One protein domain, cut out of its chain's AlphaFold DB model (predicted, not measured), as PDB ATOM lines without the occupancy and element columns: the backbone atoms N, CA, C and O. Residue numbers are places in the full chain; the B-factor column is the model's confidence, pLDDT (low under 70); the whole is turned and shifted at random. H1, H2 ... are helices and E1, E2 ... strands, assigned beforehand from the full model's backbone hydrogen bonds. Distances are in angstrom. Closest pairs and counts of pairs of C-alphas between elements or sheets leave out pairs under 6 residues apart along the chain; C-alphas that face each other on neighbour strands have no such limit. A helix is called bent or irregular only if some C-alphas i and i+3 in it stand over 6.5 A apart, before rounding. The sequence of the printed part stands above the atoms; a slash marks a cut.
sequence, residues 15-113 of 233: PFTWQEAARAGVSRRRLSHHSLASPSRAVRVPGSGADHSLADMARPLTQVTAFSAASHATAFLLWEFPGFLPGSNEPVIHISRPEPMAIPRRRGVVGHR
ATOM      1  N   PRO A  15      58.775  12.532-150.743       95.12
ATOM      2  CA  PRO A  15      59.772  12.426-149.686       95.12
ATOM      3  C   PRO A  15      59.546  11.187-148.815       95.12
ATOM      4  O   PRO A  15      58.418  10.871-148.432       95.12
ATOM      5  N   PHE A  16      60.630  10.507-148.445       96.50
ATOM      6  CA  PHE A  16      60.560   9.225-147.748       96.50
ATOM      7  C   PHE A  16      61.647   9.037-146.694       96.50
ATOM      8  O   PHE A  16      62.697   9.691-146.686       96.50
ATOM      9  N   THR A  17      61.406   8.093-145.790       97.38
ATOM     10  CA  THR A  17      62.364   7.691-144.760       97.38
ATOM     11  C   THR A  17      63.240   6.529-145.225       97.38
ATOM     12  O   THR A  17      62.880   5.740-146.098       97.38
ATOM     13  N   TRP A  18      64.402   6.347-144.595       95.94
ATOM     14  CA  TRP A  18      65.228   5.157-144.833       95.94
ATOM     15  C   TRP A  18      64.496   3.847-144.524       95.94
ATOM     16  O   TRP A  18      64.788   2.834-145.154       95.94
ATOM     17  N   GLN A  19      63.566   3.858-143.565       95.75
ATOM     18  CA  GLN A  19      62.788   2.676-143.205       95.75
ATOM     19  C   GLN A  19      61.808   2.297-144.318       95.75
ATOM     20  O   GLN A  19      61.700   1.123-144.657       95.75
ATOM     21  N   GLU A  20      61.144   3.281-144.922       96.62
ATOM     22  CA  GLU A  20      60.273   3.072-146.086       96.62
ATOM     23  C   GLU A  20      61.064   2.534-147.275       96.62
ATOM     24  O   GLU A  20      60.695   1.519-147.860       96.62
ATOM     25  N   ALA A  21      62.216   3.138-147.560       96.44
ATOM     26  CA  ALA A  21      63.105   2.671-148.613       96.44
ATOM     27  C   ALA A  21      63.592   1.231-148.392       96.44
ATOM     28  O   ALA A  21      63.615   0.438-149.330       96.44
ATOM     29  N   ALA A  22      63.950   0.877-147.156       94.81
ATOM     30  CA  ALA A  22      64.366  -0.479-146.815       94.81
ATOM     31  C   ALA A  22      63.228  -1.493-147.003       94.81
ATOM     32  O   ALA A  22      63.461  -2.560-147.567       94.81
ATOM     33  N   ARG A  23      61.998  -1.152-146.588       95.94
ATOM     34  CA  ARG A  23      60.806  -1.990-146.817       95.94
ATOM     35  C   ARG A  23      60.511  -2.181-148.304       95.94
ATOM     36  O   ARG A  23      60.093  -3.261-148.697       95.94
ATOM     37  N   ALA A  24      60.786  -1.167-149.120       95.19
ATOM     38  CA  ALA A  24      60.645  -1.219-150.574       95.19
ATOM     39  C   ALA A  24      61.855  -1.852-151.300       95.19
ATOM     40  O   ALA A  24      61.948  -1.781-152.523       95.19
ATOM     41  N   GLY A  25      62.821  -2.432-150.575       95.38
ATOM     42  CA  GLY A  25      63.980  -3.112-151.169       95.38
ATOM     43  C   GLY A  25      65.048  -2.186-151.767       95.38
ATOM     44  O   GLY A  25      65.927  -2.638-152.503       95.38
ATOM     45  N   VAL A  26      65.025  -0.886-151.459       95.56
ATOM     46  CA  VAL A  26      66.001   0.080-151.982       95.56
ATOM     47  C   VAL A  26      67.351  -0.083-151.280       95.56
ATOM     48  O   VAL A  26      67.470  -0.013-150.056       95.56
ATOM     49  N   SER A  27      68.418  -0.244-152.067       93.88
ATOM     50  CA  SER A  27      69.771  -0.434-151.528       93.88
ATOM     51  C   SER A  27      70.328   0.811-150.820       93.88
ATOM     52  O   SER A  27      70.100   1.951-151.232       93.88
ATOM     53  N   ARG A  28      71.191   0.609-149.809       92.50
ATOM     54  CA  ARG A  28      71.904   1.711-149.126       92.50
ATOM     55  C   ARG A  28      72.716   2.587-150.085       92.50
ATOM     56  O   ARG A  28      72.744   3.803-149.922       92.50
ATOM     57  N   ARG A  29      73.331   1.986-151.111       92.31
ATOM     58  CA  ARG A  29      74.076   2.713-152.154       92.31
ATOM     59  C   ARG A  29      73.172   3.662-152.943       92.31
ATOM     60  O   ARG A  29      73.612   4.744-153.326       92.31
ATOM     61  N   ARG A  30      71.913   3.285-153.185       93.69
ATOM     62  CA  ARG A  30      70.950   4.169-153.852       93.69
ATOM     63  C   ARG A  30      70.596   5.371-152.975       93.69
ATOM     64  O   ARG A  30      70.523   6.480-153.492       93.69
ATOM     65  N   LEU A  31      70.470   5.173-151.660       93.12
ATOM     66  CA  LEU A  31      70.165   6.235-150.689       93.12
ATOM     67  C   LEU A  31      71.275   7.280-150.524       93.12
ATOM     68  O   LEU A  31      71.005   8.379-150.041       93.12
ATOM     69  N   SER A  32      72.516   6.965-150.891       91.75
ATOM     70  CA  SER A  32      73.632   7.922-150.886       91.75
ATOM     71  C   SER A  32      73.824   8.641-152.224       91.75
ATOM     72  O   SER A  32      74.765   9.415-152.367       91.75
ATOM     73  N   HIS A  33      72.993   8.359-153.229       93.25
ATOM     74  CA  HIS A  33      73.146   8.953-154.552       93.25
ATOM     75  C   HIS A  33      72.795  10.450-154.530       93.25
ATOM     76  O   HIS A  33      71.768  10.831-153.974       93.25
ATOM     77  N   HIS A  34      73.605  11.285-155.189       90.88
ATOM     78  CA  HIS A  34      73.460  12.751-155.206       90.88
ATOM     79  C   HIS A  34      72.120  13.244-155.778       90.88
ATOM     80  O   HIS A  34      71.695  14.349-155.476       90.88
ATOM     81  N   SER A  35      71.441  12.418-156.581       90.88
ATOM     82  CA  SER A  35      70.101  12.725-157.104       90.88
ATOM     83  C   SER A  35      69.003  12.752-156.028       90.88
ATOM     84  O   SER A  35      67.847  12.978-156.368       90.88
ATOM     85  N   LEU A  36      69.315  12.392-154.779       93.12
ATOM     86  CA  LEU A  36      68.389  12.446-153.654       93.12
ATOM     87  C   LEU A  36      68.864  13.520-152.683       93.12
ATOM     88  O   LEU A  36      69.925  13.384-152.065       93.12
ATOM     89  N   ALA A  37      68.059  14.562-152.502       92.94
ATOM     90  CA  ALA A  37      68.319  15.538-151.460       92.94
ATOM     91  C   ALA A  37      68.118  14.890-150.080       92.94
ATOM     92  O   ALA A  37      67.332  13.959-149.890       92.94
ATOM     93  N   SER A  38      68.869  15.368-149.093       93.94
ATOM     94  CA  SER A  38      68.838  14.849-147.725       93.94
ATOM     95  C   SER A  38      68.524  15.997-146.772       93.94
ATOM     96  O   SER A  38      69.442  16.454-146.103       93.94
ATOM     97  N   PRO A  39      67.283  16.491-146.656       92.31
ATOM     98  CA  PRO A  39      66.984  17.645-145.796       92.31
ATOM     99  C   PRO A  39      67.317  17.362-144.322       92.31
ATOM    100  O   PRO A  39      67.913  18.190-143.633       92.31
ATOM    101  N   SER A  40      67.074  16.130-143.868       94.69
ATOM    102  CA  SER A  40      67.395  15.666-142.518       94.69
ATOM    103  C   SER A  40      68.028  14.274-142.529       94.69
ATOM    104  O   SER A  40      68.005  13.557-143.533       94.69
ATOM    105  N   ARG A  41      68.608  13.870-141.394       94.31
ATOM    106  CA  ARG A  41      69.116  12.502-141.190       94.31
ATOM    107  C   ARG A  41      67.990  11.496-141.468       94.31
ATOM    108  O   ARG A  41      66.858  11.750-141.082       94.31
ATOM    109  N   ALA A  42      68.294  10.367-142.106       95.31
ATOM    110  CA  ALA A  42      67.330   9.305-142.428       95.31
ATOM    111  C   ALA A  42      66.131   9.700-143.324       95.31
ATOM    112  O   ALA A  42      65.236   8.880-143.507       95.31
ATOM    113  N   VAL A  43      66.128  10.903-143.909       96.69
ATOM    114  CA  VAL A  43      65.091  11.381-144.840       96.69
ATOM    115  C   VAL A  43      65.711  11.630-146.207       96.69
ATOM    116  O   VAL A  43      66.840  12.125-146.303       96.69
ATOM    117  N   ARG A  44      64.994  11.267-147.268       96.25
ATOM    118  CA  ARG A  44      65.378  11.507-148.658       96.25
ATOM    119  C   ARG A  44      64.236  12.153-149.415       96.25
ATOM    120  O   ARG A  44      63.077  11.852-149.166       96.25
ATOM    121  N   VAL A  45      64.610  13.036-150.328       94.56
ATOM    122  CA  VAL A  45      63.697  13.743-151.216       94.56
ATOM    123  C   VAL A  45      64.153  13.446-152.646       94.56
ATOM    124  O   VAL A  45      65.321  13.715-152.960       94.56
ATOM    125  N   PRO A  46      63.313  12.814-153.483       92.31
ATOM    126  CA  PRO A  46      63.656  12.564-154.875       92.31
ATOM    127  C   PRO A  46      63.812  13.892-155.631       92.31
ATOM    128  O   PRO A  46      63.027  14.812-155.457       92.31
ATOM    129  N   GLY A  47      64.865  14.021-156.442       76.75
ATOM    130  CA  GLY A  47      65.223  15.287-157.095       76.75
ATOM    131  C   GLY A  47      64.416  15.661-158.345       76.75
ATOM    132  O   GLY A  47      64.799  16.602-159.034       76.75
ATOM    133  N   SER A  48      63.358  14.933-158.707       58.72
ATOM    134  CA  SER A  48      62.622  15.181-159.952       58.72
ATOM    135  C   SER A  48      61.486  16.190-159.767       58.72
ATOM    136  O   SER A  48      60.363  15.795-159.480       58.72
ATOM    137  N   GLY A  49      61.786  17.476-159.979       54.16
ATOM    138  CA  GLY A  49      60.899  18.466-160.622       54.16
ATOM    139  C   GLY A  49      59.542  18.813-159.997       54.16
ATOM    140  O   GLY A  49      58.822  19.600-160.603       54.16
ATOM    141  N   ALA A  50      59.180  18.267-158.838       58.69
ATOM    142  CA  ALA A  50      57.936  18.580-158.147       58.69
ATOM    143  C   ALA A  50      58.212  19.461-156.924       58.69
ATOM    144  O   ALA A  50      59.046  19.117-156.082       58.69
ATOM    145  N   ASP A  51      57.480  20.568-156.804       76.88
ATOM    146  CA  ASP A  51      57.319  21.232-155.515       76.88
ATOM    147  C   ASP A  51      56.580  20.262-154.588       76.88
ATOM    148  O   ASP A  51      55.426  19.900-154.821       76.88
ATOM    149  N   HIS A  52      57.273  19.778-153.558       86.56
ATOM    150  CA  HIS A  52      56.659  18.923-152.549       86.56
ATOM    151  C   HIS A  52      55.790  19.770-151.632       86.56
ATOM    152  O   HIS A  52      56.225  20.819-151.147       86.56
ATOM    153  N   SER A  53      54.577  19.292-151.350       89.62
ATOM    154  CA  SER A  53      53.709  19.983-150.407       89.62
ATOM    155  C   SER A  53      54.357  20.041-149.019       89.62
ATOM    156  O   SER A  53      55.221  19.234-148.654       89.62
ATOM    157  N   LEU A  54      53.906  20.982-148.190       90.94
ATOM    158  CA  LEU A  54      54.351  21.045-146.800       90.94
ATOM    159  C   LEU A  54      54.067  19.728-146.055       90.94
ATOM    160  O   LEU A  54      54.878  19.298-145.233       90.94
ATOM    161  N   ALA A  55      52.947  19.069-146.373       90.12
ATOM    162  CA  ALA A  55      52.570  17.779-145.800       90.12
ATOM    163  C   ALA A  55      53.571  16.684-146.192       90.12
ATOM    164  O   ALA A  55      54.062  15.961-145.321       90.12
ATOM    165  N   ASP A  56      53.951  16.629-147.472       92.12
ATOM    166  CA  ASP A  56      54.940  15.685-147.999       92.12
ATOM    167  C   ASP A  56      56.298  15.834-147.315       92.12
ATOM    168  O   ASP A  56      56.963  14.843-147.013       92.12
ATOM    169  N   MET A  57      56.705  17.071-147.029       93.44
ATOM    170  CA  MET A  57      57.968  17.361-146.352       93.44
ATOM    171  C   MET A  57      57.912  17.080-144.844       93.44
ATOM    172  O   MET A  57      58.890  16.587-144.273       93.44
ATOM    173  N   ALA A  58      56.780  17.354-144.189       94.50
ATOM    174  CA  ALA A  58      56.603  17.137-142.755       94.50
ATOM    175  C   ALA A  58      56.478  15.646-142.390       94.50
ATOM    176  O   ALA A  58      57.067  15.201-141.400       94.50
ATOM    177  N   ARG A  59      55.766  14.861-143.208       94.25
ATOM    178  CA  ARG A  59      55.459  13.437-142.984       94.25
ATOM    179  C   ARG A  59      56.682  12.568-142.654       94.25
ATOM    180  O   ARG A  59      56.686  11.934-141.598       94.25
ATOM    181  N   PRO A  60      57.754  12.511-143.470       95.56
ATOM    182  CA  PRO A  60      58.893  11.665-143.139       95.56
ATOM    183  C   PRO A  60      59.618  12.147-141.879       95.56
ATOM    184  O   PRO A  60      60.219  11.325-141.196       95.56
ATOM    185  N   LEU A  61      59.569  13.446-141.543       96.31
ATOM    186  CA  LEU A  61      60.229  14.009-140.359       96.31
ATOM    187  C   LEU A  61      59.520  13.637-139.055       96.31
ATOM    188  O   LEU A  61      60.209  13.341-138.072       96.31
ATOM    189  N   THR A  62      58.184  13.616-139.049       94.62
ATOM    190  CA  THR A  62      57.395  13.130-137.907       94.62
ATOM    191  C   THR A  62      57.550  11.617-137.743       94.62
ATOM    192  O   THR A  62      57.750  11.149-136.627       94.62
ATOM    193  N   GLN A  63      57.620  10.847-138.836       94.19
ATOM    194  CA  GLN A  63      57.860   9.396-138.776       94.19
ATOM    195  C   GLN A  63      59.219   9.026-138.160       94.19
ATOM    196  O   GLN A  63      59.306   8.135-137.318       94.19
ATOM    197  N   VAL A  64      60.304   9.706-138.550       95.81
ATOM    198  CA  VAL A  64      61.647   9.435-137.990       95.81
ATOM    199  C   VAL A  64      61.876  10.076-136.619       95.81
ATOM    200  O   VAL A  64      62.972   9.947-136.060       95.81
ATOM    201  N   THR A  65      60.892  10.806-136.098       94.75
ATOM    202  CA  THR A  65      60.920  11.447-134.782       94.75
ATOM    203  C   THR A  65      59.796  10.848-133.944       94.75
ATOM    204  O   THR A  65      58.681  11.348-133.927       94.75
ATOM    205  N   ALA A  66      60.087   9.744-133.256       89.56
ATOM    206  CA  ALA A  66      59.076   8.993-132.515       89.56
ATOM    207  C   ALA A  66      58.298   9.870-131.516       89.56
ATOM    208  O   ALA A  66      58.902  10.696-130.822       89.56
ATOM    209  N   PHE A  67      56.989   9.620-131.405       89.69
ATOM    210  CA  PHE A  67      56.072  10.358-130.529       89.69
ATOM    211  C   PHE A  67      56.160  11.866-130.780       89.69
ATOM    212  O   PHE A  67      56.624  12.631-129.935       89.69
ATOM    213  N   SER A  68      55.823  12.288-131.998       93.75
ATOM    214  CA  SER A  68      55.883  13.692-132.385       93.75
ATOM    215  C   SER A  68      54.772  14.072-133.352       93.75
ATOM    216  O   SER A  68      54.213  13.210-134.029       93.75
ATOM    217  N   ALA A  69      54.483  15.368-133.425       93.62
ATOM    218  CA  ALA A  69      53.507  15.938-134.345       93.62
ATOM    219  C   ALA A  69      54.048  17.225-134.980       93.62
ATOM    220  O   ALA A  69      54.788  17.981-134.338       93.62
ATOM    221  N   ALA A  70      53.660  17.489-136.231       94.31
ATOM    222  CA  ALA A  70      53.846  18.805-136.833       94.31
ATOM    223  C   ALA A  70      53.082  19.852-136.003       94.31
ATOM    224  O   ALA A  70      51.953  19.611-135.586       94.31
ATOM    225  N   SER A  71      53.711  20.990-135.722       93.94
ATOM    226  CA  SER A  71      53.217  21.975-134.747       93.94
ATOM    227  C   SER A  71      53.505  23.411-135.197       93.94
ATOM    228  O   SER A  71      54.134  23.606-136.236       93.94
ATOM    229  N   HIS A  72      53.072  24.412-134.420       93.75
ATOM    230  CA  HIS A  72      53.405  25.833-134.619       93.75
ATOM    231  C   HIS A  72      53.205  26.284-136.078       93.75
ATOM    232  O   HIS A  72      52.143  26.029-136.632       93.75
ATOM    233  N   ALA A  73      54.208  26.901-136.715       95.06
ATOM    234  CA  ALA A  73      54.159  27.354-138.106       95.06
ATOM    235  C   ALA A  73      53.798  26.253-139.106       95.06
ATOM    236  O   ALA A  73      52.984  26.479-139.997       95.06
ATOM    237  N   THR A  74      54.333  25.041-138.938       94.50
ATOM    238  CA  THR A  74      53.988  23.929-139.830       94.50
ATOM    239  C   THR A  74      52.528  23.531-139.671       94.50
ATOM    240  O   THR A  74      51.835  23.396-140.671       94.50
ATOM    241  N   ALA A  75      52.034  23.392-138.438       92.38
ATOM    242  CA  ALA A  75      50.614  23.122-138.218       92.38
ATOM    243  C   ALA A  75      49.741  24.279-138.726       92.38
ATOM    244  O   ALA A  75      48.765  24.033-139.419       92.38
ATOM    245  N   PHE A  76      50.116  25.529-138.457       92.62
ATOM    246  CA  PHE A  76      49.376  26.713-138.889       92.62
ATOM    247  C   PHE A  76      49.102  26.711-140.393       92.62
ATOM    248  O   PHE A  76      47.970  26.933-140.816       92.62
ATOM    249  N   LEU A  77      50.123  26.381-141.182       91.62
ATOM    250  CA  LEU A  77      50.017  26.285-142.632       91.62
ATOM    251  C   LEU A  77      49.279  25.026-143.095       91.62
ATOM    252  O   LEU A  77      48.410  25.128-143.953       91.62
ATOM    253  N   LEU A  78      49.577  23.850-142.523       89.31
ATOM    254  CA  LEU A  78      48.890  22.597-142.877       89.31
ATOM    255  C   LEU A  78      47.381  22.660-142.611       89.31
ATOM    256  O   LEU A  78      46.592  22.107-143.370       89.31
ATOM    257  N   TRP A  79      46.989  23.329-141.527       87.00
ATOM    258  CA  TRP A  79      45.595  23.537-141.145       87.00
ATOM    259  C   TRP A  79      44.989  24.798-141.756       87.00
ATOM    260  O   TRP A  79      43.815  25.066-141.491       87.00
ATOM    261  N   GLU A  80      45.738  25.527-142.588       87.19
ATOM    262  CA  GLU A  80      45.300  26.748-143.275       87.19
ATOM    263  C   GLU A  80      44.612  27.726-142.309       87.19
ATOM    264  O   GLU A  80      43.550  28.280-142.608       87.19
ATOM    265  N   PHE A  81      45.171  27.888-141.104       86.12
ATOM    266  CA  PHE A  81      44.585  28.795-140.125       86.12
ATOM    267  C   PHE A  81      44.599  30.231-140.664       86.12
ATOM    268  O   PHE A  81      45.566  30.649-141.307       86.12
ATOM    269  N   PRO A  82      43.533  31.011-140.411       84.75
ATOM    270  CA  PRO A  82      43.476  32.384-140.875       84.75
ATOM    271  C   PRO A  82      44.503  33.253-140.141       84.75
ATOM    272  O   PRO A  82      44.812  33.040-138.968       84.75
ATOM    273  N   GLY A  83      44.976  34.294-140.826       88.19
ATOM    274  CA  GLY A  83      45.877  35.297-140.264       88.19
ATOM    275  C   GLY A  83      47.347  35.039-140.582       88.19
ATOM    276  O   GLY A  83      47.687  34.446-141.602       88.19
ATOM    277  N   PHE A  84      48.223  35.538-139.713       88.56
ATOM    278  CA  PHE A  84      49.671  35.451-139.872       88.56
ATOM    279  C   PHE A  84      50.308  34.947-138.583       88.56
ATOM    280  O   PHE A  84      50.040  35.482-137.505       88.56
ATOM    281  N   LEU A  85      51.189  33.957-138.707       89.31
ATOM    282  CA  LEU A  85      52.036  33.502-137.615       89.31
ATOM    283  C   LEU A  85      53.495  33.864-137.932       89.31
ATOM    284  O   LEU A  85      54.017  33.407-138.950       89.31
ATOM    285  N   PRO A  86      54.184  34.653-137.087       86.06
ATOM    286  CA  PRO A  86      55.592  34.974-137.297       86.06
ATOM    287  C   PRO A  86      56.452  33.720-137.512       86.06
ATOM    288  O   PRO A  86      56.317  32.734-136.789       86.06
ATOM    289  N   GLY A  87      57.327  33.766-138.519       79.88
ATOM    290  CA  GLY A  87      58.180  32.637-138.905       79.88
ATOM    291  C   GLY A  87      57.517  31.613-139.837       79.88
ATOM    292  O   GLY A  87      58.190  30.688-140.277       79.88
ATOM    293  N   SER A  88      56.239  31.774-140.216       84.19
ATOM    294  CA  SER A  88      55.561  30.839-141.134       84.19
ATOM    295  C   SER A  88      56.197  30.743-142.521       84.19
ATOM    296  O   SER A  88      56.040  29.737-143.198       84.19
ATOM    297  N   ASN A  89      56.930  31.770-142.952       81.88
ATOM    298  CA  ASN A  89      57.566  31.799-144.272       81.88
ATOM    299  C   ASN A  89      58.965  31.160-144.277       81.88
ATOM    300  O   ASN A  89      59.618  31.117-145.319       81.88
ATOM    301  N   GLU A  90      59.458  30.704-143.124       86.00
ATOM    302  CA  GLU A  90      60.753  30.044-143.040       86.00
ATOM    303  C   GLU A  90      60.660  28.608-143.583       86.00
ATOM    304  O   GLU A  90      59.720  27.883-143.256       86.00
ATOM    305  N   PRO A  91      61.644  28.139-144.375       85.56
ATOM    306  CA  PRO A  91      61.631  26.801-144.967       85.56
ATOM    307  C   PRO A  91      62.056  25.721-143.951       85.56
ATOM    308  O   PRO A  91      62.954  24.913-144.206       85.56
ATOM    309  N   VAL A  92      61.444  25.723-142.765       92.06
ATOM    310  CA  VAL A  92      61.724  24.805-141.653       92.06
ATOM    311  C   VAL A  92      60.453  24.108-141.185       92.06
ATOM    312  O   VAL A  92      59.349  24.639-141.276       92.06
ATOM    313  N   ILE A  93      60.608  22.895-140.655       95.25
ATOM    314  CA  ILE A  93      59.485  22.107-140.148       95.25
ATOM    315  C   ILE A  93      59.464  22.156-138.623       95.25
ATOM    316  O   ILE A  93      60.418  21.763-137.957       95.25
ATOM    317  N   HIS A  94      58.366  22.622-138.049       96.31
ATOM    318  CA  HIS A  94      58.153  22.684-136.612       96.31
ATOM    319  C   HIS A  94      57.552  21.369-136.117       96.31
ATOM    320  O   HIS A  94      56.493  20.946-136.583       96.31
ATOM    321  N   ILE A  95      58.198  20.732-135.141       96.62
ATOM    322  CA  ILE A  95      57.750  19.458-134.564       96.62
ATOM    323  C   ILE A  95      57.747  19.547-133.039       96.62
ATOM    324  O   ILE A  95      58.765  19.890-132.439       96.62
ATOM    325  N   SER A  96      56.632  19.171-132.417       96.69
ATOM    326  CA  SER A  96      56.514  19.025-130.964       96.69
ATOM    327  C   SER A  96      56.620  17.560-130.556       96.69
ATOM    328  O   SER A  96      56.177  16.675-131.290       96.69
ATOM    329  N   ARG A  97      57.167  17.307-129.366       95.25
ATOM    330  CA  ARG A  97      57.043  16.027-128.651       95.25
ATOM    331  C   ARG A  97      56.301  16.240-127.326       95.25
ATOM    332  O   ARG A  97      56.435  17.336-126.769       95.25
ATOM    333  N   PRO A  98      55.561  15.232-126.830       93.62
ATOM    334  CA  PRO A  98      54.862  15.343-125.560       93.62
ATOM    335  C   PRO A  98      55.856  15.434-124.401       93.62
ATOM    336  O   PRO A  98      56.941  14.848-124.450       93.62
ATOM    337  N   GLU A  99      55.498  16.135-123.332       88.50
ATOM    338  CA  GLU A  99      56.219  16.011-122.065       88.50
ATOM    339  C   GLU A  99      56.157  14.560-121.536       88.50
ATOM    340  O   GLU A  99      55.167  13.868-121.762       88.50
ATOM    341  N   PRO A 100      57.210  14.053-120.863       91.25
ATOM    342  CA  PRO A 100      58.474  14.711-120.514       91.25
ATOM    343  C   PRO A 100      59.569  14.564-121.593       91.25
ATOM    344  O   PRO A 100      60.756  14.723-121.302       91.25
ATOM    345  N   MET A 101      59.223  14.220-122.839       93.06
ATOM    346  CA  MET A 101      60.226  13.938-123.865       93.06
ATOM    347  C   MET A 101      61.082  15.165-124.198       93.06
ATOM    348  O   MET A 101      60.619  16.305-124.254       93.06
ATOM    349  N   ALA A 102      62.363  14.922-124.476       93.31
ATOM    350  CA  ALA A 102      63.283  15.976-124.882       93.31
ATOM    351  C   ALA A 102      62.897  16.583-126.241       93.31
ATOM    352  O   ALA A 102      62.488  15.866-127.163       93.31
ATOM    353  N   ILE A 103      63.127  17.894-126.369       95.38
ATOM    354  CA  ILE A 103      62.949  18.665-127.606       95.38
ATOM    355  C   ILE A 103      63.704  17.982-128.765       95.38
ATOM    356  O   ILE A 103      64.898  17.686-128.622       95.38
ATOM    357  N   PRO A 104      63.059  17.739-129.923       93.44
ATOM    358  CA  PRO A 104      63.721  17.103-131.055       93.44
ATOM    359  C   PRO A 104      64.795  18.018-131.659       93.44
ATOM    360  O   PRO A 104      64.544  19.177-131.975       93.44
ATOM    361  N   ARG A 105      66.007  17.485-131.856       94.31
ATOM    362  CA  ARG A 105      67.143  18.208-132.456       94.31
ATOM    363  C   ARG A 105      67.542  17.568-133.778       94.31
ATOM    364  O   ARG A 105      68.149  16.493-133.793       94.31
ATOM    365  N   ARG A 106      67.172  18.194-134.899       93.31
ATOM    366  CA  ARG A 106      67.446  17.677-136.248       93.31
ATOM    367  C   ARG A 106      67.624  18.819-137.244       93.31
ATOM    368  O   ARG A 106      66.946  19.832-137.146       93.31
ATOM    369  N   ARG A 107      68.484  18.630-138.251       93.56
ATOM    370  CA  ARG A 107      68.587  19.578-139.372       93.56
ATOM    371  C   ARG A 107      67.236  19.707-140.080       93.56
ATOM    372  O   ARG A 107      66.592  18.681-140.325       93.56
ATOM    373  N   GLY A 108      66.863  20.946-140.403       91.38
ATOM    374  CA  GLY A 108      65.604  21.293-141.067       91.38
ATOM    375  C   GLY A 108      64.377  21.253-140.153       91.38
ATOM    376  O   GLY A 108      63.265  21.379-140.651       91.38
ATOM    377  N   VAL A 109      64.565  21.050-138.841       95.50
ATOM    378  CA  VAL A 109      63.474  20.972-137.864       95.50
ATOM    379  C   VAL A 109      63.688  21.971-136.736       95.50
ATOM    380  O   VAL A 109      64.749  21.977-136.109       95.50
ATOM    381  N   VAL A 110      62.650  22.745-136.429       96.25
ATOM    382  CA  VAL A 110      62.541  23.500-135.178       96.25
ATOM    383  C   VAL A 110      61.754  22.644-134.191       96.25
ATOM    384  O   VAL A 110      60.578  22.343-134.399       96.25
ATOM    385  N   GLY A 111      62.424  22.185-133.139       95.69
ATOM    386  CA  GLY A 111      61.817  21.314-132.143       95.69
ATOM    387  C   GLY A 111      61.156  22.077-131.006       95.69
ATOM    388  O   GLY A 111      61.708  23.061-130.521       95.69
ATOM    389  N   HIS A 112      60.044  21.541-130.509       96.06
ATOM    390  CA  HIS A 112      59.290  22.073-129.372       96.06
ATOM    391  C   HIS A 112      58.924  20.968-128.374       96.06
ATOM    392  O   HIS A 112      59.050  19.772-128.661       96.06
ATOM    393  N   ARG A 113      58.446  21.380-127.197       94.81
ATOM    394  CA  ARG A 113      57.712  20.532-126.246       94.81
ATOM    395  C   ARG A 113      56.265  21.002-126.183       94.81
ATOM    396  O   ARG A 113      56.013  22.193-126.334       94.81
TER     397      ARG A 113
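What this domain is: This is residues 15 to 113 of the 233 residues of an uncharacterized protein of Flavobacterium sp. (strain K172) (UniProt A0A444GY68). Start from the first printed residue and you meet a flat row of parts: at one end the short helices H1 and H2 gather beside strand E1 with few contacts, H3 lies in the middle, and at the other end a small sheet of two strands, E2 and E3, has H4 packed on E2. Beyond H4 the long loop of residues 79 to 92 swings out to Gly 83 and returns to E2. The 99 printed residues hold four named helices and three named strands, in the order H1 H2 E1 H3 H4 E2 E3; the sheet, order E2 E3, is parallel. The class is mixed, helices and strands, with under half of the residues in named elements. The whole is compact, with a radius of gyration of the C-alphas of 14.3 A and spans of 42 by 35 by 19 A.

Where its parts are: Find C-alpha 18 at (65.228, 5.157, -144.833), where H1 begins; it runs to residue 23, 8.6 A. H2 is residues 28 to 31, 5.1 A, and E1 is residues 43 to 46, 10.2 A. Look next at C-alpha 54 at (54.351, 21.045, -146.800), from which H3 runs to residue 63, 14.6 A. H4, residues 72 to 78, is 10.0 A long. E2, residues 93 to 98, measures 16.7 A, and E3, residues 109 to 113, measures 13.0 A and ends with C-alpha 113 at (57.712, 20.532, -126.246).

How they stand to each other: E2 and E3 are parallel at 26 degrees; look for N 112 and O 95 at 2.8 A and N 110 and O 93 at 2.9 A, within hydrogen-bond range. H4 comes closest to E2 at the C-alphas of Thr 74 and His 94, 5.4 A apart. H3 and H4 touch, closest at the C-alphas of Ala 55 and Leu 78, 6.7 A, at a steep tilt of 56 degrees, opposite ways. H3 is irregular, but only just: C-alphas 57 and 60 are 6.6 A apart. The closest C-alphas of H3 and E2, those of Ala 58 and Ile 93, are 6.3 A apart; those of H3 and E1, Val 43 and Pro 60, are 6.4 A apart. E1 pairs with no named strand, but residues 16 to 17 pair antiparallel with its residues 43 to 44, and residues 36 to 37 with its residues 45 to 46. H1 comes to 6.2 A from E1, between the C-alphas of Trp 18 and Val 43. H1 and H2 are close but not clearly touching, closest at the C-alphas of Trp 18 and Leu 31, 7.7 A. Among the pairs that are apart are H2 and H3, and E1 and E2. In H1 and H4 every O i to N i+4 pair is within hydrogen-bond range, in H3 4 of 6, and H2 is too short for such a pair.

The domain as a whole: The two C-alphas farthest apart, those of Arg 29 and Gly 83, are 44.7 A apart. The printed part has no cut. The links H2 to E1 and H4 to E2 are long. The mean pLDDT of the printed part is 91.3; look at residues 48 to 50 for the three that are under 70.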